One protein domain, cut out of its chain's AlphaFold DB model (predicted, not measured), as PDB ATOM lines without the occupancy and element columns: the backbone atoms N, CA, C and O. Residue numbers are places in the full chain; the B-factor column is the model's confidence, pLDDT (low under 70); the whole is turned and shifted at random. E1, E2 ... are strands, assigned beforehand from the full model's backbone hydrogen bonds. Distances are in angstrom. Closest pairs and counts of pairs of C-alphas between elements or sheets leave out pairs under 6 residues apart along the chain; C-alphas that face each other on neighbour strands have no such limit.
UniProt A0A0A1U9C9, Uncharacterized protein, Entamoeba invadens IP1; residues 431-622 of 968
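Overview. This is residues 431 to 622 of the 968 residues of an uncharacterized protein of Entamoeba invadens IP1 (UniProt A0A0A1U9C9). The chain is wound in stacked turns, a solenoid with two walls of strands partly face to face: E4, E6, E8, E10, E12 and E15 stack as one wall, and E3, E5, E7, E9 and E11, the last four sharply bent, stack as the other. The hairpin E1 and E2 extends the second wall at one end of the stack, where residues 443 to 448 stick out, and the hairpin E16 and E17 extends the first wall at the other end. The printed part has 192 residues with no named helix and 17 named strands, E1 to E17 in order along the chain, one sheet branched and the other mixed in the order E4, E6, E8, E10, E12, E15, E17, E16. The class is all strand, though under half of the residues, 91 of 192, are in named elements. The whole is compact, with a radius of gyration of the C-alphas of 17.3 A, yet elongated, spanning 60 by 35 by 28 A.

Along the chain. E1, residues 431 to 435, begins at C-alpha 431 (41.549, -14.724, 12.274) and is 12.4 A long. E2 is residues 438 to 440, E3 463 to 466 and E4 470 to 473. E5, residues 477 to 484, is 15.9 A long, E6, residues 488 to 493, 16.7 A, and E7, residues 498 to 506, 18.4 A. E8 is residues 509 to 513, E9 515 to 523, 19.0 A long, and E10 528 to 531. E11, residues 536 to 544, is 21.0 A long and begins at C-alpha 536 (31.688, 8.430, 7.647). E12 is residues 557 to 559, E13 565 to 568, E14 575 to 578 and E15 586 to 591, 14.9 A long. E16 is residues 605 to 608, and E17, residues 612 to 615, ends at C-alpha 615 (20.089, 1.585, -8.750).

Arrangement. In the branched sheet E1 and E2 are an antiparallel hairpin, with N 433 and O 440 3.0 A apart, within hydrogen-bond range. The following neighbours are parallel: E1 and E3, N 432 to O 463 2.7 A; E3 and E5, N 464 to O 481 2.8 A; E5 and E7, N 479 to O 500 2.8 A; E7 and E9, N 501 to O 517 2.9 A; E9 and E11, N 518 to O 538 2.9 A. E5 bends by 93 degrees at residue 480, E7 by 92 at 502, E9 by 91 at 520 and E11 by 82 at 541. E11 has three neighbours: E9 on one side, and on the other side parallel E13 beside residues 536 to 540, N 537 to O 565 3.0 A, and parallel E14 beside residues 541 to 544, N 542 to O 575 2.9 A. The other sheet, strongly twisted, has edge strands E4 and E16. Its parallel neighbours are E4 and E6, N 471 to O 490 2.9 A; E6 and E8, N 491 to O 511 2.8 A; E8 and E10, N 510 to O 528 2.8 A; E10 and E12, N 531 to O 558 2.8 A; E12 and E15, N 559 to O 590 2.9 A. E17 is antiparallel to E15, N 588 to O 613 2.9 A, and forms a hairpin with E16, N 606 to O 614 2.8 A. The sheets form a sandwich, two sheets face to face, with 53 pairs of C-alphas within 10 A and best planes 14 degrees apart. The closest C-alphas of E8 and E11, Val 512 and Tyr 536, are 7.2 A apart.

Size, cuts and confidence. The C-alphas farthest apart, of Asn 446 and Tyr 622, are 61.0 A apart. The printed part has no cut. The links E2 to E3, E11 to E12 and E15 to E16 are long, with 22, 12 and 13 residues. The mean pLDDT of the printed part is 86.0; residues 442 to 451, 495 to 496, 570 to 573 and 596 to 602 are under 70.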
ATOM      1  N   LYS A 431      42.703 -15.354  11.634       88.88
ATOM      2  CA  LYS A 431      41.549 -14.724  12.274       88.88
ATOM      3  C   LYS A 431      41.908 -14.093  13.622       88.88
ATOM      4  O   LYS A 431      42.664 -14.653  14.417       88.88
ATOM      5  N   CYS A 432      41.312 -12.939  13.880       89.25
ATOM      6  CA  CYS A 432      41.266 -12.211  15.140       89.25
ATOM      7  C   CYS A 432      39.802 -12.168  15.590       89.25
ATOM      8  O   CYS A 432      39.011 -11.413  15.022       89.25
ATOM      9  N   MET A 433      39.409 -12.993  16.566       89.19
ATOM     10  CA  MET A 433      38.023 -13.015  17.052       89.19
ATOM     11  C   MET A 433      37.842 -11.956  18.136       89.19
ATOM     12  O   MET A 433      38.507 -12.011  19.163       89.19
ATOM     13  N   TYR A 434      36.947 -11.000  17.932       89.50
ATOM     14  CA  TYR A 434      36.630  -9.968  18.911       89.50
ATOM     15  C   TYR A 434      35.366 -10.352  19.687       89.50
ATOM     16  O   TYR A 434      34.260 -10.279  19.148       89.50
ATOM     17  N   GLU A 435      35.533 -10.767  20.946       88.06
ATOM     18  CA  GLU A 435      34.464 -11.257  21.830       88.06
ATOM     19  C   GLU A 435      34.653 -10.678  23.244       88.06
ATOM     20  O   GLU A 435      35.779 -10.491  23.691       88.06
ATOM     21  N   TYR A 436      33.567 -10.292  23.922       84.56
ATOM     22  CA  TYR A 436      33.582  -9.646  25.250       84.56
ATOM     23  C   TYR A 436      34.576  -8.464  25.400       84.56
ATOM     24  O   TYR A 436      35.212  -8.291  26.438       84.56
ATOM     25  N   ASN A 437      34.682  -7.614  24.372       81.25
ATOM     26  CA  ASN A 437      35.614  -6.479  24.267       81.25
ATOM     27  C   ASN A 437      37.119  -6.820  24.280       81.25
ATOM     28  O   ASN A 437      37.935  -5.930  24.521       81.25
ATOM     29  N   TYR A 438      37.504  -8.063  23.991       82.56
ATOM     30  CA  TYR A 438      38.901  -8.456  23.814       82.56
ATOM     31  C   TYR A 438      39.101  -9.299  22.552       82.56
ATOM     32  O   TYR A 438      38.162  -9.876  22.001       82.56
ATOM     33  N   TYR A 439      40.348  -9.378  22.086       84.19
ATOM     34  CA  TYR A 439      40.723 -10.300  21.020       84.19
ATOM     35  C   TYR A 439      41.003 -11.691  21.595       84.19
ATOM     36  O   TYR A 439      41.713 -11.847  22.587       84.19
ATOM     37  N   SER A 440      40.454 -12.708  20.948       77.31
ATOM     38  CA  SER A 440      40.667 -14.120  21.231       77.31
ATOM     39  C   SER A 440      41.039 -14.864  19.948       77.31
ATOM     40  O   SER A 440      40.777 -14.409  18.828       77.31
ATOM     41  N   TYR A 441      41.678 -16.021  20.117       70.75
ATOM     42  CA  TYR A 441      42.134 -16.863  19.018       70.75
ATOM     43  C   TYR A 441      41.469 -18.237  19.068       70.75
ATOM     44  O   TYR A 441      41.264 -18.782  20.155       70.75
ATOM     45  N   PRO A 442      41.172 -18.842  17.910       57.41
ATOM     46  CA  PRO A 442      40.592 -20.173  17.862       57.41
ATOM     47  C   PRO A 442      41.654 -21.256  18.148       57.41
ATOM     48  O   PRO A 442      42.168 -21.873  17.224       57.41
ATOM     49  N   ASN A 443      41.924 -21.527  19.434       53.50
ATOM     50  CA  ASN A 443      42.762 -22.612  19.979       53.50
ATOM     51  C   ASN A 443      44.182 -22.739  19.384       53.50
ATOM     52  O   ASN A 443      44.418 -23.562  18.506       53.50
ATOM     53  N   SER A 444      45.161 -22.050  19.981       49.75
ATOM     54  CA  SER A 444      46.540 -22.562  20.044       49.75
ATOM     55  C   SER A 444      46.857 -22.868  21.509       49.75
ATOM     56  O   SER A 444      47.064 -21.932  22.280       49.75
ATOM     57  N   PRO A 445      46.848 -24.145  21.935       40.41
ATOM     58  CA  PRO A 445      47.013 -24.516  23.344       40.41
ATOM     59  C   PRO A 445      48.339 -24.052  23.963       40.41
ATOM     60  O   PRO A 445      48.416 -23.938  25.178       40.41
ATOM     61  N   ASN A 446      49.363 -23.783  23.139       43.88
ATOM     62  CA  ASN A 446      50.734 -23.476  23.572       43.88
ATOM     63  C   ASN A 446      51.423 -22.371  22.735       43.88
ATOM     64  O   ASN A 446      52.647 -22.243  22.780       43.88
ATOM     65  N   GLY A 447      50.682 -21.606  21.927       46.41
ATOM     66  CA  GLY A 447      51.256 -20.507  21.145       46.41
ATOM     67  C   GLY A 447      51.564 -19.295  22.035       46.41
ATOM     68  O   GLY A 447      50.770 -19.003  22.932       46.41
ATOM     69  N   PRO A 448      52.682 -18.577  21.833       44.56
ATOM     70  CA  PRO A 448      52.954 -17.348  22.578       44.56
ATOM     71  C   PRO A 448      51.797 -16.346  22.415       44.56
ATOM     72  O   PRO A 448      51.269 -16.142  21.320       44.56
ATOM     73  N   SER A 449      51.383 -15.736  23.528       53.75
ATOM     74  CA  SER A 449      50.304 -14.746  23.582       53.75
ATOM     75  C   SER A 449      50.720 -13.486  22.834       53.75
ATOM     76  O   SER A 449      51.613 -12.788  23.319       53.75
ATOM     77  N   LEU A 450      50.160 -13.174  21.663       59.19
ATOM     78  CA  LEU A 450      50.728 -12.070  20.884       59.19
ATOM     79  C   LEU A 450      49.704 -11.158  20.212       59.19
ATOM     80  O   LEU A 450      48.740 -11.568  19.564       59.19
ATOM     81  N   SER A 451      49.997  -9.878  20.412       65.75
ATOM     82  CA  SER A 451      49.272  -8.638  20.163       65.75
ATOM     83  C   SER A 451      49.041  -8.295  18.689       65.75
ATOM     84  O   SER A 451      48.844  -7.128  18.373       65.75
ATOM     85  N   ASP A 452      49.079  -9.256  17.765       79.75
ATOM     86  CA  ASP A 452      48.945  -8.990  16.323       79.75
ATOM     87  C   ASP A 452      47.626  -8.278  15.993       79.75
ATOM     88  O   ASP A 452      47.607  -7.324  15.221       79.75
ATOM     89  N   CYS A 453      46.528  -8.687  16.635       84.25
ATOM     90  CA  CYS A 453      45.225  -8.042  16.462       84.25
ATOM     91  C   CYS A 453      45.207  -6.595  16.999       84.25
ATOM     92  O   CYS A 453      44.489  -5.730  16.489       84.25
ATOM     93  N   GLU A 454      46.036  -6.299  18.003       82.00
ATOM     94  CA  GLU A 454      46.182  -4.969  18.599       82.00
ATOM     95  C   GLU A 454      47.227  -4.106  17.878       82.00
ATOM     96  O   GLU A 454      47.111  -2.880  17.885       82.00
ATOM     97  N   ASN A 455      48.162  -4.702  17.142       82.31
ATOM     98  CA  ASN A 455      49.183  -3.985  16.391       82.31
ATOM     99  C   ASN A 455      48.683  -3.562  14.999       82.31
ATOM    100  O   ASN A 455      48.419  -4.395  14.138       82.31
ATOM    101  N   TYR A 456      48.576  -2.256  14.752       80.44
ATOM    102  CA  TYR A 456      48.097  -1.712  13.475       80.44
ATOM    103  C   TYR A 456      48.980  -2.077  12.267       80.44
ATOM    104  O   TYR A 456      48.480  -2.076  11.148       80.44
ATOM    105  N   SER A 457      50.266  -2.403  12.462       84.50
ATOM    106  CA  SER A 457      51.143  -2.814  11.355       84.50
ATOM    107  C   SER A 457      50.866  -4.239  10.871       84.50
ATOM    108  O   SER A 457      51.243  -4.587   9.758       84.50
ATOM    109  N   SER A 458      50.230  -5.068  11.703       85.38
ATOM    110  CA  SER A 458      49.996  -6.491  11.431       85.38
ATOM    111  C   SER A 458      48.597  -6.763  10.875       85.38
ATOM    112  O   SER A 458      48.420  -7.699  10.098       85.38
ATOM    113  N   THR A 459      47.608  -5.934  11.226       88.56
ATOM    114  CA  THR A 459      46.208  -6.127  10.818       88.56
ATOM    115  C   THR A 459      45.926  -6.150   9.306       88.56
ATOM    116  O   THR A 459      44.995  -6.864   8.941       88.56
ATOM    117  N   PRO A 460      46.694  -5.494   8.403       91.31
ATOM    118  CA  PRO A 460      46.379  -5.501   6.966       91.31
ATOM    119  C   PRO A 460      46.378  -6.881   6.291       91.31
ATOM    120  O   PRO A 460      45.851  -7.011   5.195       91.31
ATOM    121  N   SER A 461      46.983  -7.892   6.919       89.94
ATOM    122  CA  SER A 461      47.012  -9.290   6.444       89.94
ATOM    123  C   SER A 461      46.223 -10.236   7.357       89.94
ATOM    124  O   SER A 461      46.439 -11.443   7.342       89.94
ATOM    125  N   LEU A 462      45.386  -9.686   8.240       91.88
ATOM    126  CA  LEU A 462      44.599 -10.441   9.208       91.88
ATOM    127  C   LEU A 462      43.106 -10.230   8.973       91.88
ATOM    128  O   LEU A 462      42.657  -9.195   8.476       91.88
ATOM    129  N   ILE A 463      42.336 -11.214   9.429       93.44
ATOM    130  CA  ILE A 463      40.883 -11.248   9.303       93.44
ATOM    131  C   ILE A 463      40.265 -10.895  10.654       93.44
ATOM    132  O   ILE A 463      40.450 -11.619  11.633       93.44
ATOM    133  N   LEU A 464      39.489  -9.819  10.732       93.69
ATOM    134  CA  LEU A 464      38.713  -9.487  11.926       93.69
ATOM    135  C   LEU A 464      37.376 -10.227  11.896       93.69
ATOM    136  O   LEU A 464      36.610 -10.077  10.955       93.69
ATOM    137  N   ALA A 465      37.049 -10.965  12.952       93.12
ATOM    138  CA  ALA A 465      35.703 -11.487  13.167       93.12
ATOM    139  C   ALA A 465      35.070 -10.861  14.396       93.12
ATOM    140  O   ALA A 465      35.576 -11.017  15.505       93.12
ATOM    141  N   ILE A 466      33.942 -10.192  14.201       93.62
ATOM    142  CA  ILE A 466      33.238  -9.491  15.264       93.62
ATOM    143  C   ILE A 466      32.119 -10.396  15.786       93.62
ATOM    144  O   ILE A 466      31.117 -10.606  15.101       93.62
ATOM    145  N   ASN A 467      32.296 -10.907  17.008       91.38
ATOM    146  CA  ASN A 467      31.320 -11.724  17.745       91.38
ATOM    147  C   ASN A 467      30.617 -10.914  18.851       91.38
ATOM    148  O   ASN A 467      30.050 -11.475  19.783       91.38
ATOM    149  N   ASN A 468      30.680  -9.585  18.772       90.50
ATOM    150  CA  ASN A 468      30.059  -8.665  19.716       90.50
ATOM    151  C   ASN A 468      29.137  -7.695  18.986       90.50
ATOM    152  O   ASN A 468      29.380  -7.330  17.839       90.50
ATOM    153  N   ASN A 469      28.141  -7.177  19.701       91.94
ATOM    154  CA  ASN A 469      27.281  -6.116  19.170       91.94
ATOM    155  C   ASN A 469      28.034  -4.799  18.940       91.94
ATOM    156  O   ASN A 469      27.565  -3.969  18.172       91.94
ATOM    157  N   ASN A 470      29.172  -4.590  19.607       92.06
ATOM    158  CA  ASN A 470      29.993  -3.391  19.478       92.06
ATOM    159  C   ASN A 470      31.441  -3.789  19.187       92.06
ATOM    160  O   ASN A 470      31.970  -4.696  19.826       92.06
ATOM    161  N   TYR A 471      32.089  -3.059  18.286       92.50
ATOM    162  CA  TYR A 471      33.531  -3.084  18.071       92.50
ATOM    163  C   TYR A 471      34.058  -1.661  18.216       92.50
ATOM    164  O   TYR A 471      33.599  -0.756  17.523       92.50
ATOM    165  N   THR A 472      34.983  -1.444  19.150       89.44
ATOM    166  CA  THR A 472      35.536  -0.115  19.439       89.44
ATOM    167  C   THR A 472      37.040  -0.108  19.239       89.44
ATOM    168  O   THR A 472      37.734  -0.988  19.744       89.44
ATOM    169  N   THR A 473      37.548   0.910  18.544       87.19
ATOM    170  CA  THR A 473      38.988   1.148  18.399       87.19
ATOM    171  C   THR A 473      39.350   2.602  18.694       87.19
ATOM    172  O   THR A 473      38.610   3.529  18.359       87.19
ATOM    173  N   THR A 474      40.513   2.802  19.316       86.56
ATOM    174  CA  THR A 474      41.101   4.122  19.610       86.56
ATOM    175  C   THR A 474      42.249   4.491  18.670       86.56
ATOM    176  O   THR A 474      42.845   5.555  18.828       86.56
ATOM    177  N   ILE A 475      42.582   3.611  17.722       88.12
ATOM    178  CA  ILE A 475      43.595   3.805  16.678       88.12
ATOM    179  C   ILE A 475      43.041   3.343  15.328       88.12
ATOM    180  O   ILE A 475      42.183   2.455  15.284       88.12
ATOM    181  N   SER A 476      43.535   3.915  14.230       90.38
ATOM    182  CA  SER A 476      43.197   3.446  12.883       90.38
ATOM    183  C   SER A 476      43.644   1.998  12.669       90.38
ATOM    184  O   SER A 476      44.733   1.590  13.083       90.38
ATOM    185  N   LYS A 477      42.782   1.211  12.028       90.88
ATOM    186  CA  LYS A 477      42.945  -0.223  11.798       90.88
ATOM    187  C   LYS A 477      42.549  -0.568  10.375       90.88
ATOM    188  O   LYS A 477      41.407  -0.346   9.992       90.88
ATOM    189  N   ILE A 478      43.485  -1.161   9.646       93.06
ATOM    190  CA  ILE A 478      43.271  -1.702   8.306       93.06
ATOM    191  C   ILE A 478      43.271  -3.221   8.432       93.06
ATOM    192  O   ILE A 478      44.232  -3.767   8.974       93.06
ATOM    193  N   TRP A 479      42.223  -3.882   7.961       94.75
ATOM    194  CA  TRP A 479      42.078  -5.337   7.958       94.75
ATOM    195  C   TRP A 479      42.075  -5.876   6.530       94.75
ATOM    196  O   TRP A 479      41.676  -5.183   5.598       94.75
ATOM    197  N   GLU A 480      42.490  -7.124   6.345       94.56
ATOM    198  CA  GLU A 480      42.317  -7.796   5.054       94.56
ATOM    199  C   GLU A 480      40.822  -8.039   4.794       94.56
ATOM    200  O   GLU A 480      40.273  -7.703   3.743       94.56
ATOM    201  N   LYS A 481      40.149  -8.598   5.801       95.38
ATOM    202  CA  LYS A 481      38.741  -8.981   5.750       95.38
ATOM    203  C   LYS A 481      38.076  -8.722   7.093       95.38
ATOM    204  O   LYS A 481      38.653  -9.020   8.140       95.38
ATOM    205  N   ILE A 482      36.843  -8.221   7.071       95.81
ATOM    206  CA  ILE A 482      35.984  -8.125   8.257       95.81
ATOM    207  C   ILE A 482      34.805  -9.081   8.081       95.81
ATOM    208  O   ILE A 482      34.115  -9.055   7.068       95.81
ATOM    209  N   ILE A 483      34.585  -9.927   9.085       94.00
ATOM    210  CA  ILE A 483      33.479 -10.880   9.178       94.00
ATOM    211  C   ILE A 483      32.568 -10.443  10.324       94.00
ATOM    212  O   ILE A 483      33.002 -10.317  11.474       94.00
ATOM    213  N   LEU A 484      31.293 -10.246  10.013       93.62
ATOM    214  CA  LEU A 484      30.259  -9.840  10.957       93.62
ATOM    215  C   LEU A 484      29.456 -11.082  11.367       93.62
ATOM    216  O   LEU A 484      28.646 -11.573  10.590       93.62
ATOM    217  N   ASN A 485      29.682 -11.614  12.573       90.50
ATOM    218  CA  ASN A 485      28.986 -12.829  13.037       90.50
ATOM    219  C   ASN A 485      27.718 -12.528  13.852       90.50
ATOM    220  O   ASN A 485      27.060 -13.451  14.325       90.50
ATOM    221  N   MET A 486      27.393 -11.248  14.039       90.31
ATOM    222  CA  MET A 486      26.209 -10.799  14.766       90.31
ATOM    223  C   MET A 486      25.190 -10.190  13.804       90.31
ATOM    224  O   MET A 486      25.554  -9.525  12.831       90.31
ATOM    225  N   ASP A 487      23.908 -10.324  14.143       89.81
ATOM    226  CA  ASP A 487      22.805  -9.729  13.375       89.81
ATOM    227  C   ASP A 487      22.822  -8.189  13.397       89.81
ATOM    228  O   ASP A 487      22.234  -7.531  12.535       89.81
ATOM    229  N   ASN A 488      23.470  -7.599  14.407       93.62
ATOM    230  CA  ASN A 488      23.615  -6.158  14.554       93.62
ATOM    231  C   ASN A 488      24.983  -5.804  15.152       93.62
ATOM    232  O   ASN A 488      25.264  -6.157  16.298       93.62
ATOM    233  N   VAL A 489      25.813  -5.087  14.394       94.44
ATOM    234  CA  VAL A 489      27.165  -4.679  14.801       94.44
ATOM    235  C   VAL A 489      27.304  -3.162  14.746       94.44
ATOM    236  O   VAL A 489      27.084  -2.550  13.708       94.44
ATOM    237  N   THR A 490      27.741  -2.551  15.842       94.06
ATOM    238  CA  THR A 490      28.093  -1.131  15.923       94.06
ATOM    239  C   THR A 490      29.607  -0.970  15.872       94.06
ATOM    240  O   THR A 490      30.318  -1.419  16.770       94.06
ATOM    241  N   LEU A 491      30.101  -0.301  14.836       93.62
ATOM    242  CA  LEU A 491      31.499   0.069  14.665       93.62
ATOM    243  C   LEU A 491      31.719   1.463  15.252       93.62
ATOM    244  O   LEU A 491      31.079   2.425  14.830       93.62
ATOM    245  N   ILE A 492      32.607   1.564  16.239       90.00
ATOM    246  CA  ILE A 492      32.890   2.801  16.969       90.00
ATOM    247  C   ILE A 492      34.375   3.137  16.815       90.00
ATOM    248  O   ILE A 492      35.233   2.370  17.257       90.00
ATOM    249  N   SER A 493      34.690   4.296  16.236       85.94
ATOM    250  CA  SER A 493      36.057   4.829  16.214       85.94
ATOM    251  C   SER A 493      36.097   6.251  16.776       85.94
ATOM    252  O   SER A 493      35.263   7.099  16.461       85.94
ATOM    253  N   THR A 494      37.046   6.523  17.675       77.94
ATOM    254  CA  THR A 494      37.229   7.867  18.253       77.94
ATOM    255  C   THR A 494      38.110   8.727  17.344       77.94
ATOM    256  O   THR A 494      39.017   8.196  16.718       77.94
ATOM    257  N   SER A 495      37.943  10.053  17.328       60.16
ATOM    258  CA  SER A 495      39.014  10.998  16.935       60.16
ATOM    259  C   SER A 495      39.652  10.806  15.537       60.16
ATOM    260  O   SER A 495      40.865  10.658  15.459       60.16
ATOM    261  N   GLN A 496      38.882  10.823  14.439       69.62
ATOM    262  CA  GLN A 496      39.396  10.639  13.055       69.62
ATOM    263  C   GLN A 496      40.085   9.283  12.785       69.62
ATOM    264  O   GLN A 496      40.780   9.126  11.785       69.62
ATOM    265  N   ASN A 497      39.940   8.298  13.677       86.75
ATOM    266  CA  ASN A 497      40.482   6.970  13.422       86.75
ATOM    267  C   ASN A 497      39.615   6.210  12.419       86.75
ATOM    268  O   ASN A 497      38.386   6.209  12.516       86.75
ATOM    269  N   ILE A 498      40.282   5.486  11.530       88.94
ATOM    270  CA  ILE A 498      39.668   4.786  10.405       88.94
ATOM    271  C   ILE A 498      39.628   3.296  10.709       88.94
ATOM    272  O   ILE A 498      40.653   2.701  11.035       88.94
ATOM    273  N   ILE A 499      38.461   2.680  10.575       93.69
ATOM    274  CA  ILE A 499      38.353   1.235  10.390       93.69
ATOM    275  C   ILE A 499      38.289   1.019   8.883       93.69
ATOM    276  O   ILE A 499      37.390   1.535   8.230       93.69
ATOM    277  N   SER A 500      39.226   0.283   8.304       94.12
ATOM    278  CA  SER A 500      39.172  -0.052   6.886       94.12
ATOM    279  C   SER A 500      39.376  -1.534   6.646       94.12
ATOM    280  O   SER A 500      39.970  -2.240   7.463       94.12
ATOM    281  N   THR A 501      38.836  -2.018   5.532       95.62
ATOM    282  CA  THR A 501      38.992  -3.407   5.115       95.62
ATOM    283  C   THR A 501      39.040  -3.547   3.604       95.62
ATOM    284  O   THR A 501      38.336  -2.833   2.883       95.62
ATOM    285  N   THR A 502      39.844  -4.491   3.116       94.69
ATOM    286  CA  THR A 502      39.860  -4.837   1.691       94.69
ATOM    287  C   THR A 502      38.591  -5.586   1.289       94.69
ATOM    288  O   THR A 502      38.095  -5.381   0.183       94.69
ATOM    289  N   TYR A 503      38.030  -6.406   2.177       95.75
ATOM    290  CA  TYR A 503      36.833  -7.201   1.900       95.75
ATOM    291  C   TYR A 503      35.851  -7.207   3.082       95.75
ATOM    292  O   TYR A 503      36.265  -7.295   4.244       95.75
ATOM    293  N   CYS A 504      34.548  -7.125   2.805       96.31
ATOM    294  CA  CYS A 504      33.488  -7.277   3.806       96.31
ATOM    295  C   CYS A 504      32.190  -7.810   3.175       96.31
ATOM    296  O   CYS A 504      31.657  -7.187   2.254       96.31
ATOM    297  N   ASP A 505      31.656  -8.899   3.732       94.31
ATOM    298  CA  ASP A 505      30.302  -9.382   3.434       94.31
ATOM    299  C   ASP A 505      29.317  -8.771   4.429       94.31
ATOM    300  O   ASP A 505      29.462  -8.923   5.646       94.31
ATOM    301  N   ILE A 506      28.286  -8.099   3.922       95.38
ATOM    302  CA  ILE A 506      27.231  -7.508   4.741       95.38
ATOM    303  C   ILE A 506      25.947  -8.288   4.497       95.38
ATOM    304  O   ILE A 506      25.286  -8.142   3.473       95.38
ATOM    305  N   ASN A 507      25.583  -9.115   5.470       93.12
ATOM    306  CA  ASN A 507      24.336  -9.883   5.499       93.12
ATOM    307  C   ASN A 507      23.434  -9.508   6.687       93.12
ATOM    308  O   ASN A 507      22.412 -10.154   6.917       93.12
ATOM    309  N   SER A 508      23.816  -8.480   7.441       91.81
ATOM    310  CA  SER A 508      23.157  -8.061   8.672       91.81
ATOM    311  C   SER A 508      23.185  -6.536   8.820       91.81
ATOM    312  O   SER A 508      23.558  -5.811   7.887       91.81
ATOM    313  N   ARG A 509      22.742  -6.023   9.976       95.31
ATOM    314  CA  ARG A 509      22.738  -4.584  10.253       95.31
ATOM    315  C   ARG A 509      24.092  -4.123  10.795       95.31
ATOM    316  O   ARG A 509      24.566  -4.619  11.812       95.31
ATOM    317  N   VAL A 510      24.658  -3.090  10.182       96.44
ATOM    318  CA  VAL A 510      25.879  -2.407  10.621       96.44
ATOM    319  C   VAL A 510      25.553  -0.967  10.990       96.44
ATOM    320  O   VAL A 510      24.911  -0.248  10.229       96.44
ATOM    321  N   ILE A 511      25.994  -0.526  12.160       95.31
ATOM    322  CA  ILE A 511      25.887   0.856  12.620       95.31
ATOM    323  C   ILE A 511      27.286   1.468  12.616       95.31
ATOM    324  O   ILE A 511      28.195   0.928  13.240       95.31
ATOM    325  N   VAL A 512      27.462   2.597  11.936       94.56
ATOM    326  CA  VAL A 512      28.755   3.277  11.794       94.56
ATOM    327  C   VAL A 512      28.758   4.554  12.634       94.56
ATOM    328  O   VAL A 512      28.095   5.537  12.298       94.56
ATOM    329  N   ASN A 513      29.533   4.526  13.721       90.44
ATOM    330  CA  ASN A 513      29.793   5.632  14.643       90.44
ATOM    331  C   ASN A 513      31.295   5.975  14.623       90.44
ATOM    332  O   ASN A 513      32.022   5.745  15.590       90.44
ATOM    333  N   GLY A 514      31.768   6.466  13.483       89.19
ATOM    334  CA  GLY A 514      33.182   6.691  13.193       89.19
ATOM    335  C   GLY A 514      33.438   6.603  11.692       89.19
ATOM    336  O   GLY A 514      32.492   6.677  10.912       89.19
ATOM    337  N   GLU A 515      34.685   6.420  11.279       91.81
ATOM    338  CA  GLU A 515      35.060   6.308   9.864       91.81
ATOM    339  C   GLU A 515      35.249   4.839   9.466       91.81
ATOM    340  O   GLU A 515      36.053   4.126  10.072       91.81
ATOM    341  N   PHE A 516      34.477   4.377   8.476       93.81
ATOM    342  CA  PHE A 516      34.493   3.000   7.989       93.81
ATOM    343  C   PHE A 516      34.662   2.940   6.467       93.81
ATOM    344  O   PHE A 516      33.813   3.437   5.729       93.81
ATOM    345  N   HIS A 517      35.756   2.334   6.002       94.19
ATOM    346  CA  HIS A 517      36.101   2.224   4.582       94.19
ATOM    347  C   HIS A 517      36.117   0.763   4.142       94.19
ATOM    348  O   HIS A 517      36.758  -0.078   4.774       94.19
ATOM    349  N   ILE A 518      35.449   0.460   3.033       95.06
ATOM    350  CA  ILE A 518      35.396  -0.890   2.475       95.06
ATOM    351  C   ILE A 518      35.791  -0.835   1.005       95.06
ATOM    352  O   ILE A 518      35.104  -0.207   0.196       95.06
ATOM    353  N   GLN A 519      36.871  -1.530   0.653       94.56
ATOM    354  CA  GLN A 519      37.309  -1.590  -0.737       94.56
ATOM    355  C   GLN A 519      36.404  -2.501  -1.570       94.56
ATOM    356  O   GLN A 519      35.909  -2.061  -2.594       94.56
ATOM    357  N   ASN A 520      36.160  -3.745  -1.152       95.31
ATOM    358  CA  ASN A 520      35.239  -4.666  -1.824       95.31
ATOM    359  C   ASN A 520      34.111  -5.033  -0.856       95.31
ATOM    360  O   ASN A 520      34.353  -5.681   0.164       95.31
ATOM    361  N   VAL A 521      32.893  -4.583  -1.155       96.19
ATOM    362  CA  VAL A 521      31.708  -4.830  -0.328       96.19
ATOM    363  C   VAL A 521      30.705  -5.696  -1.075       96.19
ATOM    364  O   VAL A 521      30.300  -5.371  -2.191       96.19
ATOM    365  N   HIS A 522      30.284  -6.775  -0.426       96.06
ATOM    366  CA  HIS A 522      29.226  -7.657  -0.898       96.06
ATOM    367  C   HIS A 522      27.970  -7.437  -0.056       96.06
ATOM    368  O   HIS A 522      27.985  -7.569   1.169       96.06
ATOM    369  N   PHE A 523      26.880  -7.047  -0.711       95.56
ATOM    370  CA  PHE A 523      25.580  -6.831  -0.089       95.56
ATOM    371  C   PHE A 523      24.657  -8.022  -0.369       95.56
ATOM    372  O   PHE A 523      24.300  -8.285  -1.520       95.56
ATOM    373  N   HIS A 524      24.217  -8.683   0.703       93.56
ATOM    374  CA  HIS A 524      23.205  -9.742   0.668       93.56
ATOM    375  C   HIS A 524      21.800  -9.206   0.991       93.56
ATOM    376  O   HIS A 524      21.635  -8.070   1.436       93.56
ATOM    377  N   GLN A 525      20.770 -10.037   0.830       88.50
ATOM    378  CA  GLN A 525      19.355  -9.654   0.925       88.50
ATOM    379  C   GLN A 525      18.969  -8.913   2.224       88.50
ATOM    380  O   GLN A 525      18.111  -8.031   2.203       88.50
ATOM    381  N   ASN A 526      19.608  -9.248   3.350       89.56
ATOM    382  CA  ASN A 526      19.331  -8.671   4.673       89.56
ATOM    383  C   ASN A 526      20.270  -7.513   5.057       89.56
ATOM    384  O   ASN A 526      20.222  -7.028   6.191       89.56
ATOM    385  N   ALA A 527      21.143  -7.089   4.146       93.75
ATOM    386  CA  ALA A 527      22.141  -6.077   4.430       93.75
ATOM    387  C   ALA A 527      21.509  -4.737   4.811       93.75
ATOM    388  O   ALA A 527      20.577  -4.257   4.159       93.75
ATOM    389  N   LYS A 528      22.064  -4.093   5.839       95.44
ATOM    390  CA  LYS A 528      21.692  -2.726   6.194       95.44
ATOM    391  C   LYS A 528      22.858  -1.986   6.828       95.44
ATOM    392  O   LYS A 528      23.454  -2.496   7.766       95.44
ATOM    393  N   ILE A 529      23.139  -0.762   6.394       97.12
ATOM    394  CA  ILE A 529      24.123   0.117   7.037       97.12
ATOM    395  C   ILE A 529      23.420   1.382   7.519       97.12
ATOM    396  O   ILE A 529      22.721   2.028   6.749       97.12
ATOM    397  N   ALA A 530      23.609   1.757   8.779       95.44
ATOM    398  CA  ALA A 530      23.133   3.014   9.344       95.44
ATOM    399  C   ALA A 530      24.326   3.874   9.774       95.44
ATOM    400  O   ALA A 530      25.104   3.465  10.634       95.44
ATOM    401  N   VAL A 531      24.456   5.070   9.205       94.56
ATOM    402  CA  VAL A 531      25.524   6.028   9.522       94.56
ATOM    403  C   VAL A 531      24.920   7.183  10.314       94.56
ATOM    404  O   VAL A 531      24.071   7.911   9.797       94.56
ATOM    405  N   TYR A 532      25.324   7.337  11.576       88.94
ATOM    406  CA  TYR A 532      24.816   8.391  12.465       88.94
ATOM    407  C   TYR A 532      25.702   9.647  12.452       88.94
ATOM    408  O   TYR A 532      26.711   9.717  11.750       88.94
ATOM    409  N   ASN A 533      25.319  10.665  13.229       77.50
ATOM    410  CA  ASN A 533      26.069  11.915  13.358       77.50
ATOM    411  C   ASN A 533      27.530  11.651  13.769       77.50
ATOM    412  O   ASN A 533      27.776  11.017  14.794       77.50
ATOM    413  N   ASN A 534      28.470  12.199  12.988       78.69
ATOM    414  CA  ASN A 534      29.928  11.998  13.058       78.69
ATOM    415  C   ASN A 534      30.439  10.673  12.461       78.69
ATOM    416  O   ASN A 534      31.630  10.386  12.571       78.69
ATOM    417  N   GLY A 535      29.568   9.876  11.838       88.38
ATOM    418  CA  GLY A 535      29.953   8.711  11.051       88.38
ATOM    419  C   GLY A 535      30.314   9.076   9.609       88.38
ATOM    420  O   GLY A 535      29.711   9.972   9.013       88.38
ATOM    421  N   TYR A 536      31.271   8.350   9.041       91.50
ATOM    422  CA  TYR A 536      31.688   8.430   7.647       91.50
ATOM    423  C   TYR A 536      31.758   7.019   7.058       91.50
ATOM    424  O   TYR A 536      32.400   6.140   7.634       91.50
ATOM    425  N   LEU A 537      31.110   6.805   5.913       93.38
ATOM    426  CA  LEU A 537      31.176   5.553   5.160       93.38
ATOM    427  C   LEU A 537      31.816   5.791   3.787       93.38
ATOM    428  O   LEU A 537      31.278   6.556   2.984       93.38
ATOM    429  N   GLY A 538      32.927   5.102   3.526       92.19
ATOM    430  CA  GLY A 538      33.612   5.058   2.235       92.19
ATOM    431  C   GLY A 538      33.457   3.690   1.570       92.19
ATOM    432  O   GLY A 538      33.802   2.680   2.180       92.19
ATOM    433  N   LEU A 539      32.950   3.638   0.335       93.06
ATOM    434  CA  LEU A 539      32.820   2.395  -0.447       93.06
ATOM    435  C   LEU A 539      33.519   2.524  -1.809       93.06
ATOM    436  O   LEU A 539      33.395   3.577  -2.434       93.06
ATOM    437  N   SER A 540      34.174   1.458  -2.294       91.69
ATOM    438  CA  SER A 540      34.818   1.436  -3.627       91.69
ATOM    439  C   SER A 540      34.161   0.479  -4.637       91.69
ATOM    440  O   SER A 540      33.439   0.900  -5.539       91.69
ATOM    441  N   HIS A 541      34.394  -0.824  -4.514       92.69
ATOM    442  CA  HIS A 541      33.833  -1.860  -5.378       92.69
ATOM    443  C   HIS A 541      32.624  -2.501  -4.703       92.69
ATOM    444  O   HIS A 541      32.736  -3.078  -3.619       92.69
ATOM    445  N   ILE A 542      31.465  -2.378  -5.339       93.50
ATOM    446  CA  ILE A 542      30.175  -2.737  -4.756       93.50
ATOM    447  C   ILE A 542      29.556  -3.891  -5.544       93.50
ATOM    448  O   ILE A 542      29.328  -3.786  -6.753       93.50
ATOM    449  N   TYR A 543      29.235  -4.969  -4.836       94.75
ATOM    450  CA  TYR A 543      28.618  -6.173  -5.377       94.75
ATOM    451  C   TYR A 543      27.277  -6.409  -4.683       94.75
ATOM    452  O   TYR A 543      27.204  -6.486  -3.458       94.75
ATOM    453  N   PHE A 544      26.201  -6.499  -5.460       94.12
ATOM    454  CA  PHE A 544      24.886  -6.922  -4.974       94.12
ATOM    455  C   PHE A 544      24.653  -8.365  -5.415       94.12
ATOM    456  O   PHE A 544      24.267  -8.602  -6.563       94.12
ATOM    457  N   ASP A 545      24.921  -9.316  -4.522       90.38
ATOM    458  CA  ASP A 545      24.901 -10.746  -4.859       90.38
ATOM    459  C   ASP A 545      23.470 -11.291  -4.999       90.38
ATOM    460  O   ASP A 545      23.195 -12.146  -5.847       90.38
ATOM    461  N   ASP A 546      22.544 -10.738  -4.214       91.44
ATOM    462  CA  ASP A 546      21.129 -11.107  -4.201       91.44
ATOM    463  C   ASP A 546      20.258 -10.139  -5.016       91.44
ATOM    464  O   ASP A 546      20.700  -9.075  -5.458       91.44
ATOM    465  N   THR A 547      18.984 -10.505  -5.207       90.62
ATOM    466  CA  THR A 547      17.986  -9.597  -5.776       90.62
ATOM    467  C   THR A 547      17.309  -8.746  -4.700       90.62
ATOM    468  O   THR A 547      16.856  -9.240  -3.665       90.62
ATOM    469  N   PHE A 548      17.194  -7.447  -4.965       91.19
ATOM    470  CA  PHE A 548      16.601  -6.456  -4.075       91.19
ATOM    471  C   PHE A 548      15.303  -5.910  -4.678       91.19
ATOM    472  O   PHE A 548      15.271  -5.505  -5.839       91.19
ATOM    473  N   ASN A 549      14.235  -5.870  -3.876       83.50
ATOM    474  CA  ASN A 549      12.943  -5.274  -4.245       83.50
ATOM    475  C   ASN A 549      12.465  -4.290  -3.167       83.50
ATOM    476  O   ASN A 549      11.370  -4.389  -2.611       83.50
ATOM    477  N   ASN A 550      13.340  -3.360  -2.800       80.38
ATOM    478  CA  ASN A 550      13.045  -2.338  -1.801       80.38
ATOM    479  C   ASN A 550      12.645  -1.001  -2.450       80.38
ATOM    480  O   ASN A 550      12.779   0.030  -1.805       80.38
ATOM    481  N   ILE A 551      12.141  -0.987  -3.693       85.19
ATOM    482  CA  ILE A 551      11.669   0.250  -4.341       85.19
ATOM    483  C   ILE A 551      10.667   0.963  -3.426       85.19
ATOM    484  O   ILE A 551       9.749   0.345  -2.878       85.19
ATOM    485  N   ASN A 552      10.825   2.279  -3.277       87.00
ATOM    486  CA  ASN A 552       9.993   3.115  -2.417       87.00
ATOM    487  C   ASN A 552      10.058   2.711  -0.935       87.00
ATOM    488  O   ASN A 552       9.075   2.846  -0.200       87.00
ATOM    489  N   GLN A 553      11.183   2.155  -0.484       88.75
ATOM    490  CA  GLN A 553      11.527   1.926   0.925       88.75
ATOM    491  C   GLN A 553      12.762   2.755   1.300       88.75
ATOM    492  O   GLN A 553      13.268   3.499   0.478       88.75
ATOM    493  N   ASN A 554      13.245   2.679   2.541       91.12
ATOM    494  CA  ASN A 554      14.579   3.220   2.812       91.12
ATOM    495  C   ASN A 554      15.635   2.337   2.125       91.12
ATOM    496  O   ASN A 554      15.458   1.121   2.011       91.12
ATOM    497  N   GLY A 555      16.735   2.960   1.713       91.81
ATOM    498  CA  GLY A 555      17.873   2.289   1.106       91.81
ATOM    499  C   GLY A 555      18.581   1.309   2.038       91.81
ATOM    500  O   GLY A 555      18.410   1.333   3.258       91.81
ATOM    501  N   ILE A 556      19.408   0.458   1.432       95.25
ATOM    502  CA  ILE A 556      20.334  -0.446   2.134       95.25
ATOM    503  C   ILE A 556      21.248   0.364   3.066       95.25
ATOM    504  O   ILE A 556      21.513  -0.052   4.193       95.25
ATOM    505  N   VAL A 557      21.684   1.545   2.622       95.38
ATOM    506  CA  VAL A 557      22.465   2.508   3.404       95.38
ATOM    507  C   VAL A 557      21.578   3.681   3.830       95.38
ATOM    508  O   VAL A 557      21.002   4.390   3.006       95.38
ATOM    509  N   GLU A 558      21.494   3.918   5.133       94.88
ATOM    510  CA  GLU A 558      20.727   4.988   5.768       94.88
ATOM    511  C   GLU A 558      21.682   6.012   6.400       94.88
ATOM    512  O   GLU A 558      22.432   5.678   7.318       94.88
ATOM    513  N   ILE A 559      21.650   7.263   5.933       93.25
ATOM    514  CA  ILE A 559      22.510   8.347   6.431       93.25
ATOM    515  C   ILE A 559      21.678   9.334   7.255       93.25
ATOM    516  O   ILE A 559      20.782   9.999   6.724       93.25
ATOM    517  N   PHE A 560      21.992   9.447   8.547       90.38
ATOM    518  CA  PHE A 560      21.267  10.280   9.507       90.38
ATOM    519  C   PHE A 560      21.983  11.608   9.799       90.38
ATOM    520  O   PHE A 560      23.210  11.672   9.894       90.38
ATOM    521  N   GLY A 561      21.183  12.655  10.011       85.25
ATOM    522  CA  GLY A 561      21.614  14.002  10.388       85.25
ATOM    523  C   GLY A 561      22.481  14.751   9.366       85.25
ATOM    524  O   GLY A 561      22.744  14.293   8.254       85.25
ATOM    525  N   ASP A 562      22.921  15.955   9.746       79.62
ATOM    526  CA  ASP A 562      23.743  16.822   8.886       79.62
ATOM    527  C   ASP A 562      25.207  16.356   8.817       79.62
ATOM    528  O   ASP A 562      25.872  16.563   7.799       79.62
ATOM    529  N   ASN A 563      25.682  15.667   9.860       82.31
ATOM    530  CA  ASN A 563      27.080  15.254  10.016       82.31
ATOM    531  C   ASN A 563      27.333  13.781   9.668       82.31
ATOM    532  O   ASN A 563      28.473  13.338   9.760       82.31
ATOM    533  N   GLY A 564      26.302  13.012   9.302       87.62
ATOM    534  CA  GLY A 564      26.496  11.722   8.643       87.62
ATOM    535  C   GLY A 564      27.042  11.952   7.234       87.62
ATOM    536  O   GLY A 564      26.478  12.744   6.464       87.62
ATOM    537  N   LEU A 565      28.160  11.304   6.911       88.06
ATOM    538  CA  LEU A 565      28.865  11.462   5.643       88.06
ATOM    539  C   LEU A 565      28.964  10.128   4.902       88.06
ATOM    540  O   LEU A 565      29.125   9.062   5.493       88.06
ATOM    541  N   PHE A 566      28.873  10.219   3.583       89.88
ATOM    542  CA  PHE A 566      29.054   9.109   2.666       89.88
ATOM    543  C   PHE A 566      29.851   9.610   1.471       89.88
ATOM    544  O   PHE A 566      29.550  10.691   0.953       89.88
ATOM    545  N   ASN A 567      30.827   8.826   1.029       87.69
ATOM    546  CA  ASN A 567      31.475   9.053  -0.247       87.69
ATOM    547  C   ASN A 567      31.873   7.736  -0.907       87.69
ATOM    548  O   ASN A 567      32.028   6.696  -0.266       87.69
ATOM    549  N   PHE A 568      32.084   7.823  -2.207       85.69
ATOM    550  CA  PHE A 568      32.781   6.805  -2.958       85.69
ATOM    551  C   PHE A 568      34.293   7.043  -2.817       85.69
ATOM    552  O   PHE A 568      34.752   8.180  -2.922       85.69
ATOM    553  N   ASP A 569      35.056   6.006  -2.468       76.81
ATOM    554  CA  ASP A 569      36.498   6.138  -2.221       76.81
ATOM    555  C   ASP A 569      37.266   5.993  -3.543       76.81
ATOM    556  O   ASP A 569      37.559   4.888  -4.011       76.81
ATOM    557  N   ASP A 570      37.560   7.148  -4.151       66.75
ATOM    558  CA  ASP A 570      38.181   7.288  -5.474       66.75
ATOM    559  C   ASP A 570      39.612   6.726  -5.550       66.75
ATOM    560  O   ASP A 570      40.120   6.482  -6.647       66.75
ATOM    561  N   ASN A 571      40.277   6.490  -4.410       68.62
ATOM    562  CA  ASN A 571      41.672   6.033  -4.384       68.62
ATOM    563  C   ASN A 571      41.866   4.633  -4.988       68.62
ATOM    564  O   ASN A 571      42.974   4.303  -5.415       68.62
ATOM    565  N   TYR A 572      40.812   3.814  -5.034       65.00
ATOM    566  CA  TYR A 572      40.884   2.406  -5.444       65.00
ATOM    567  C   TYR A 572      40.198   2.108  -6.783       65.00
ATOM    568  O   TYR A 572      40.249   0.971  -7.251       65.00
ATOM    569  N   GLY A 573      39.607   3.122  -7.423       68.44
ATOM    570  CA  GLY A 573      38.687   2.931  -8.539       68.44
ATOM    571  C   GLY A 573      37.289   2.516  -8.067       68.44
ATOM    572  O   GLY A 573      37.109   1.927  -7.005       68.44
ATOM    573  N   MET A 574      36.279   2.862  -8.864       79.69
ATOM    574  CA  MET A 574      34.870   2.663  -8.526       79.69
ATOM    575  C   MET A 574      34.226   1.661  -9.475       79.69
ATOM    576  O   MET A 574      34.227   1.867 -10.690       79.69
ATOM    577  N   THR A 575      33.632   0.598  -8.931       86.25
ATOM    578  CA  THR A 575      32.847  -0.368  -9.711       86.25
ATOM    579  C   THR A 575      31.580  -0.755  -8.961       86.25
ATOM    580  O   THR A 575      31.553  -0.808  -7.734       86.25
ATOM    581  N   LEU A 576      30.506  -0.997  -9.708       89.50
ATOM    582  CA  LEU A 576      29.235  -1.454  -9.167       89.50
ATOM    583  C   LEU A 576      28.708  -2.565 -10.063       89.50
ATOM    584  O   LEU A 576      28.639  -2.403 -11.283       89.50
ATOM    585  N   SER A 577      28.338  -3.687  -9.458       90.56
ATOM    586  CA  SER A 577      27.746  -4.819 -10.158       90.56
ATOM    587  C   SER A 577      26.543  -5.356  -9.399       90.56
ATOM    588  O   SER A 577      26.514  -5.380  -8.169       90.56
ATOM    589  N   THR A 578      25.528  -5.763 -10.150       91.31
ATOM    590  CA  THR A 578      24.310  -6.369  -9.619       91.31
ATOM    591  C   THR A 578      24.207  -7.817 -10.070       91.31
ATOM    592  O   THR A 578      24.723  -8.178 -11.131       91.31
ATOM    593  N   SER A 579      23.479  -8.627  -9.304       87.50
ATOM    594  CA  SER A 579      23.068  -9.969  -9.706       87.50
ATOM    595  C   SER A 579      22.497  -9.977 -11.128       87.50
ATOM    596  O   SER A 579      21.751  -9.074 -11.514       87.50
ATOM    597  N   GLN A 580      22.800 -11.021 -11.908       85.44
ATOM    598  CA  GLN A 580      22.289 -11.180 -13.281       85.44
ATOM    599  C   GLN A 580      20.752 -11.222 -13.342       85.44
ATOM    600  O   GLN A 580      20.165 -10.921 -14.378       85.44
ATOM    601  N   ASN A 581      20.108 -11.574 -12.228       87.88
ATOM    602  CA  ASN A 581      18.656 -11.639 -12.098       87.88
ATOM    603  C   ASN A 581      18.027 -10.307 -11.646       87.88
ATOM    604  O   ASN A 581      16.801 -10.217 -11.555       87.88
ATOM    605  N   GLN A 582      18.827  -9.281 -11.329       90.31
ATOM    606  CA  GLN A 582      18.314  -7.983 -10.896       90.31
ATOM    607  C   GLN A 582      17.760  -7.203 -12.093       90.31
ATOM    608  O   GLN A 582      18.503  -6.604 -12.868       90.31
ATOM    609  N   ILE A 583      16.436  -7.192 -12.216       87.06
ATOM    610  CA  ILE A 583      15.711  -6.489 -13.285       87.06
ATOM    611  C   ILE A 583      15.118  -5.173 -12.774       87.06
ATOM    612  O   ILE A 583      15.173  -4.146 -13.451       87.06
ATOM    613  N   GLU A 584      14.549  -5.203 -11.570       89.50
ATOM    614  CA  GLU A 584      13.859  -4.063 -10.972       89.50
ATOM    615  C   GLU A 584      14.857  -3.059 -10.378       89.50
ATOM    616  O   GLU A 584      15.984  -3.408 -10.016       89.50
ATOM    617  N   CYS A 585      14.453  -1.792 -10.269       92.69
ATOM    618  CA  CYS A 585      15.235  -0.827  -9.505       92.69
ATOM    619  C   CYS A 585      15.242  -1.185  -8.012       92.69
ATOM    620  O   CYS A 585      14.409  -1.951  -7.543       92.69
ATOM    621  N   PHE A 586      16.135  -0.586  -7.235       93.38
ATOM    622  CA  PHE A 586      16.121  -0.693  -5.779       93.38
ATOM    623  C   PHE A 586      16.809   0.528  -5.147       93.38
ATOM    624  O   PHE A 586      17.633   1.209  -5.763       93.38
ATOM    625  N   GLU A 587      16.419   0.860  -3.923       93.12
ATOM    626  CA  GLU A 587      16.961   1.971  -3.144       93.12
ATOM    627  C   GLU A 587      18.310   1.543  -2.563       93.12
ATOM    628  O   GLU A 587      18.369   0.641  -1.719       93.12
ATOM    629  N   PHE A 588      19.401   2.184  -2.979       93.25
ATOM    630  CA  PHE A 588      20.706   1.894  -2.396       93.25
ATOM    631  C   PHE A 588      20.974   2.782  -1.184       93.25
ATOM    632  O   PHE A 588      21.225   2.254  -0.103       93.25
ATOM    633  N   ILE A 589      20.852   4.106  -1.322       93.12
ATOM    634  CA  ILE A 589      21.147   5.059  -0.238       93.12
ATOM    635  C   ILE A 589      19.955   5.981   0.007       93.12
ATOM    636  O   ILE A 589      19.398   6.528  -0.945       93.12
ATOM    637  N   SER A 590      19.603   6.205   1.275       93.12
ATOM    638  CA  SER A 590      18.647   7.234   1.701       93.12
ATOM    639  C   SER A 590      19.269   8.191   2.718       93.12
ATOM    640  O   SER A 590      19.842   7.759   3.718       93.12
ATOM    641  N   PHE A 591      19.108   9.494   2.493       90.25
ATOM    642  CA  PHE A 591      19.628  10.561   3.348       90.25
ATOM    643  C   PHE A 591      18.502  11.250   4.127       90.25
ATOM    644  O   PHE A 591      17.479  11.616   3.557       90.25
ATOM    645  N   GLU A 592      18.698  11.510   5.422       89.00
ATOM    646  CA  GLU A 592      17.728  12.261   6.235       89.00
ATOM    647  C   GLU A 592      17.551  13.701   5.737       89.00
ATOM    648  O   GLU A 592      16.433  14.227   5.660       89.00
ATOM    649  N   LYS A 593      18.672  14.323   5.372       85.75
ATOM    650  CA  LYS A 593      18.800  15.707   4.919       85.75
ATOM    651  C   LYS A 593      19.277  15.723   3.472       85.75
ATOM    652  O   LYS A 593      19.944  14.792   3.035       85.75
ATOM    653  N   GLU A 594      18.918  16.761   2.721       84.56
ATOM    654  CA  GLU A 594      19.397  16.908   1.343       84.56
ATOM    655  C   GLU A 594      20.930  17.042   1.327       84.56
ATOM    656  O   GLU A 594      21.492  17.827   2.092       84.56
ATOM    657  N   LYS A 595      21.609  16.283   0.459       77.94
ATOM    658  CA  LYS A 595      23.075  16.315   0.298       77.94
ATOM    659  C   LYS A 595      23.471  16.742  -1.117       77.94
ATOM    660  O   LYS A 595      22.677  16.652  -2.058       77.94
ATOM    661  N   ASP A 596      24.687  17.262  -1.263       65.19
ATOM    662  CA  ASP A 596      25.129  17.958  -2.476       65.19
ATOM    663  C   ASP A 596      25.169  17.086  -3.754       65.19
ATOM    664  O   ASP A 596      25.104  15.859  -3.708       65.19
ATOM    665  N   ARG A 597      25.216  17.747  -4.922       56.78
ATOM    666  CA  ARG A 597      24.792  17.216  -6.242       56.78
ATOM    667  C   ARG A 597      25.655  16.118  -6.901       56.78
ATOM    668  O   ARG A 597      25.203  15.559  -7.895       56.78
ATOM    669  N   ASN A 598      26.841  15.781  -6.394       59.72
ATOM    670  CA  ASN A 598      27.841  14.995  -7.149       59.72
ATOM    671  C   ASN A 598      27.880  13.485  -6.816       59.72
ATOM    672  O   ASN A 598      28.948  12.888  -6.817       59.72
ATOM    673  N   LEU A 599      26.736  12.851  -6.530       66.00
ATOM    674  CA  LEU A 599      26.663  11.409  -6.205       66.00
ATOM    675  C   LEU A 599      26.270  10.510  -7.391       66.00
ATOM    676  O   LEU A 599      26.223   9.288  -7.260       66.00
ATOM    677  N   GLN A 600      25.956  11.093  -8.549       63.19
ATOM    678  CA  GLN A 600      25.493  10.346  -9.716       63.19
ATOM    679  C   GLN A 600      26.687   9.915 -10.577       63.19
ATOM    680  O   GLN A 600      27.134  10.653 -11.450       63.19
ATOM    681  N   ILE A 601      27.236   8.738 -10.277       62.53
ATOM    682  CA  ILE A 601      28.525   8.286 -10.833       62.53
ATOM    683  C   ILE A 601      28.358   7.149 -11.856       62.53
ATOM    684  O   ILE A 601      29.238   6.938 -12.687       62.53
ATOM    685  N   PHE A 602      27.212   6.454 -11.874       69.62
ATOM    686  CA  PHE A 602      27.032   5.233 -12.674       69.62
ATOM    687  C   PHE A 602      25.922   5.345 -13.722       69.62
ATOM    688  O   PHE A 602      24.868   5.932 -13.465       69.62
ATOM    689  N   THR A 603      26.116   4.661 -14.856       71.38
ATOM    690  CA  THR A 603      25.172   4.529 -15.986       71.38
ATOM    691  C   THR A 603      23.858   3.819 -15.652       71.38
ATOM    692  O   THR A 603      22.998   3.737 -16.519       71.38
ATOM    693  N   MET A 604      23.704   3.316 -14.426       84.81
ATOM    694  CA  MET A 604      22.495   2.664 -13.909       84.81
ATOM    695  C   MET A 604      21.990   3.303 -12.605       84.81
ATOM    696  O   MET A 604      21.174   2.714 -11.903       84.81
ATOM    697  N   SER A 605      22.487   4.492 -12.237       88.25
ATOM    698  CA  SER A 605      22.149   5.154 -10.969       88.25
ATOM    699  C   SER A 605      21.321   6.427 -11.157       88.25
ATOM    700  O   SER A 605      21.591   7.263 -12.022       88.25
ATOM    701  N   LEU A 606      20.319   6.605 -10.298       89.00
ATOM    702  CA  LEU A 606      19.466   7.785 -10.240       89.00
ATOM    703  C   LEU A 606      19.602   8.447  -8.876       89.00
ATOM    704  O   LEU A 606      19.259   7.848  -7.857       89.00
ATOM    705  N   TYR A 607      20.058   9.698  -8.860       88.75
ATOM    706  CA  TYR A 607      20.052  10.506  -7.646       88.75
ATOM    707  C   TYR A 607      18.801  11.387  -7.616       88.75
ATOM    708  O   TYR A 607      18.703  12.400  -8.307       88.75
ATOM    709  N   LEU A 608      17.804  10.965  -6.843       88.19
ATOM    710  CA  LEU A 608      16.467  11.545  -6.843       88.19
ATOM    711  C   LEU A 608      16.289  12.508  -5.667       88.19
ATOM    712  O   LEU A 608      16.477  12.152  -4.502       88.19
ATOM    713  N   GLY A 609      15.914  13.753  -5.984       85.12
ATOM    714  CA  GLY A 609      15.541  14.774  -4.997       85.12
ATOM    715  C   GLY A 609      16.614  15.091  -3.954       85.12
ATOM    716  O   GLY A 609      16.281  15.549  -2.872       85.12
ATOM    717  N   ARG A 610      17.886  14.798  -4.256       86.56
ATOM    718  CA  ARG A 610      19.032  14.929  -3.343       86.56
ATOM    719  C   ARG A 610      18.932  14.144  -2.027       86.56
ATOM    720  O   ARG A 610      19.587  14.501  -1.048       86.56
ATOM    721  N   LYS A 611      18.104  13.095  -1.995       88.12
ATOM    722  CA  LYS A 611      17.899  12.259  -0.800       88.12
ATOM    723  C   LYS A 611      17.935  10.761  -1.064       88.12
ATOM    724  O   LYS A 611      18.116  10.012  -0.114       88.12
ATOM    725  N   ILE A 612      17.782  10.316  -2.311       91.00
ATOM    726  CA  ILE A 612      17.788   8.889  -2.651       91.00
ATOM    727  C   ILE A 612      18.805   8.637  -3.756       91.00
ATOM    728  O   ILE A 612      18.710   9.249  -4.818       91.00
ATOM    729  N   LEU A 613      19.725   7.698  -3.544       91.38
ATOM    730  CA  LEU A 613      20.481   7.064  -4.621       91.38
ATOM    731  C   LEU A 613      19.837   5.712  -4.938       91.38
ATOM    732  O   LEU A 613      19.848   4.800  -4.111       91.38
ATOM    733  N   ARG A 614      19.263   5.593  -6.133       92.62
ATOM    734  CA  ARG A 614      18.572   4.401  -6.633       92.62
ATOM    735  C   ARG A 614      19.401   3.729  -7.722       92.62
ATOM    736  O   ARG A 614      19.970   4.419  -8.563       92.62
ATOM    737  N   ILE A 615      19.436   2.401  -7.720       92.94
ATOM    738  CA  ILE A 615      20.089   1.585  -8.750       92.94
ATOM    739  C   ILE A 615      19.007   0.956  -9.627       92.94
ATOM    740  O   ILE A 615      18.018   0.451  -9.108       92.94
ATOM    741  N   CYS A 616      19.179   1.017 -10.945       91.50
ATOM    742  CA  CYS A 616      18.233   0.561 -11.963       91.50
ATOM    743  C   CYS A 616      18.994  -0.136 -13.103       91.50
ATOM    744  O   CYS A 616      19.445   0.546 -14.025       91.50
ATOM    745  N   PRO A 617      19.160  -1.470 -13.070       88.56
ATOM    746  CA  PRO A 617      20.011  -2.167 -14.042       88.56
ATOM    747  C   PRO A 617      19.492  -2.165 -15.484       88.56
ATOM    748  O   PRO A 617      20.299  -2.245 -16.409       88.56
ATOM    749  N   ILE A 618      18.169  -2.089 -15.686       86.50
ATOM    750  CA  ILE A 618      17.537  -2.180 -17.014       86.50
ATOM    751  C   ILE A 618      16.861  -0.870 -17.415       86.50
ATOM    752  O   ILE A 618      17.269  -0.236 -18.385       86.50
ATOM    753  N   GLU A 619      15.818  -0.468 -16.687       87.69
ATOM    754  CA  GLU A 619      15.022   0.716 -17.004       87.69
ATOM    755  C   GLU A 619      14.949   1.653 -15.801       87.69
ATOM    756  O   GLU A 619      14.778   1.230 -14.657       87.69
ATOM    757  N   TYR A 620      15.082   2.949 -16.068       89.50
ATOM    758  CA  TYR A 620      15.022   3.975 -15.043       89.50
ATOM    759  C   TYR A 620      13.601   4.181 -14.520       89.50
ATOM    760  O   TYR A 620      12.716   4.615 -15.253       89.50
ATOM    761  N   ASN A 621      13.413   3.964 -13.216       90.75
ATOM    762  CA  ASN A 621      12.190   4.310 -12.501       90.75
ATOM    763  C   ASN A 621      12.405   5.572 -11.649       90.75
ATOM    764  O   ASN A 621      13.154   5.558 -10.664       90.75
ATOM    765  N   TYR A 622      11.706   6.646 -12.012       90.38
ATOM    766  CA  TYR A 622      11.773   7.941 -11.335       90.38
ATOM    767  C   TYR A 622      10.710   8.136 -10.245       90.38
ATOM    768  O   TYR A 622      10.771   9.142  -9.539       90.38
TER     769      TYR A 622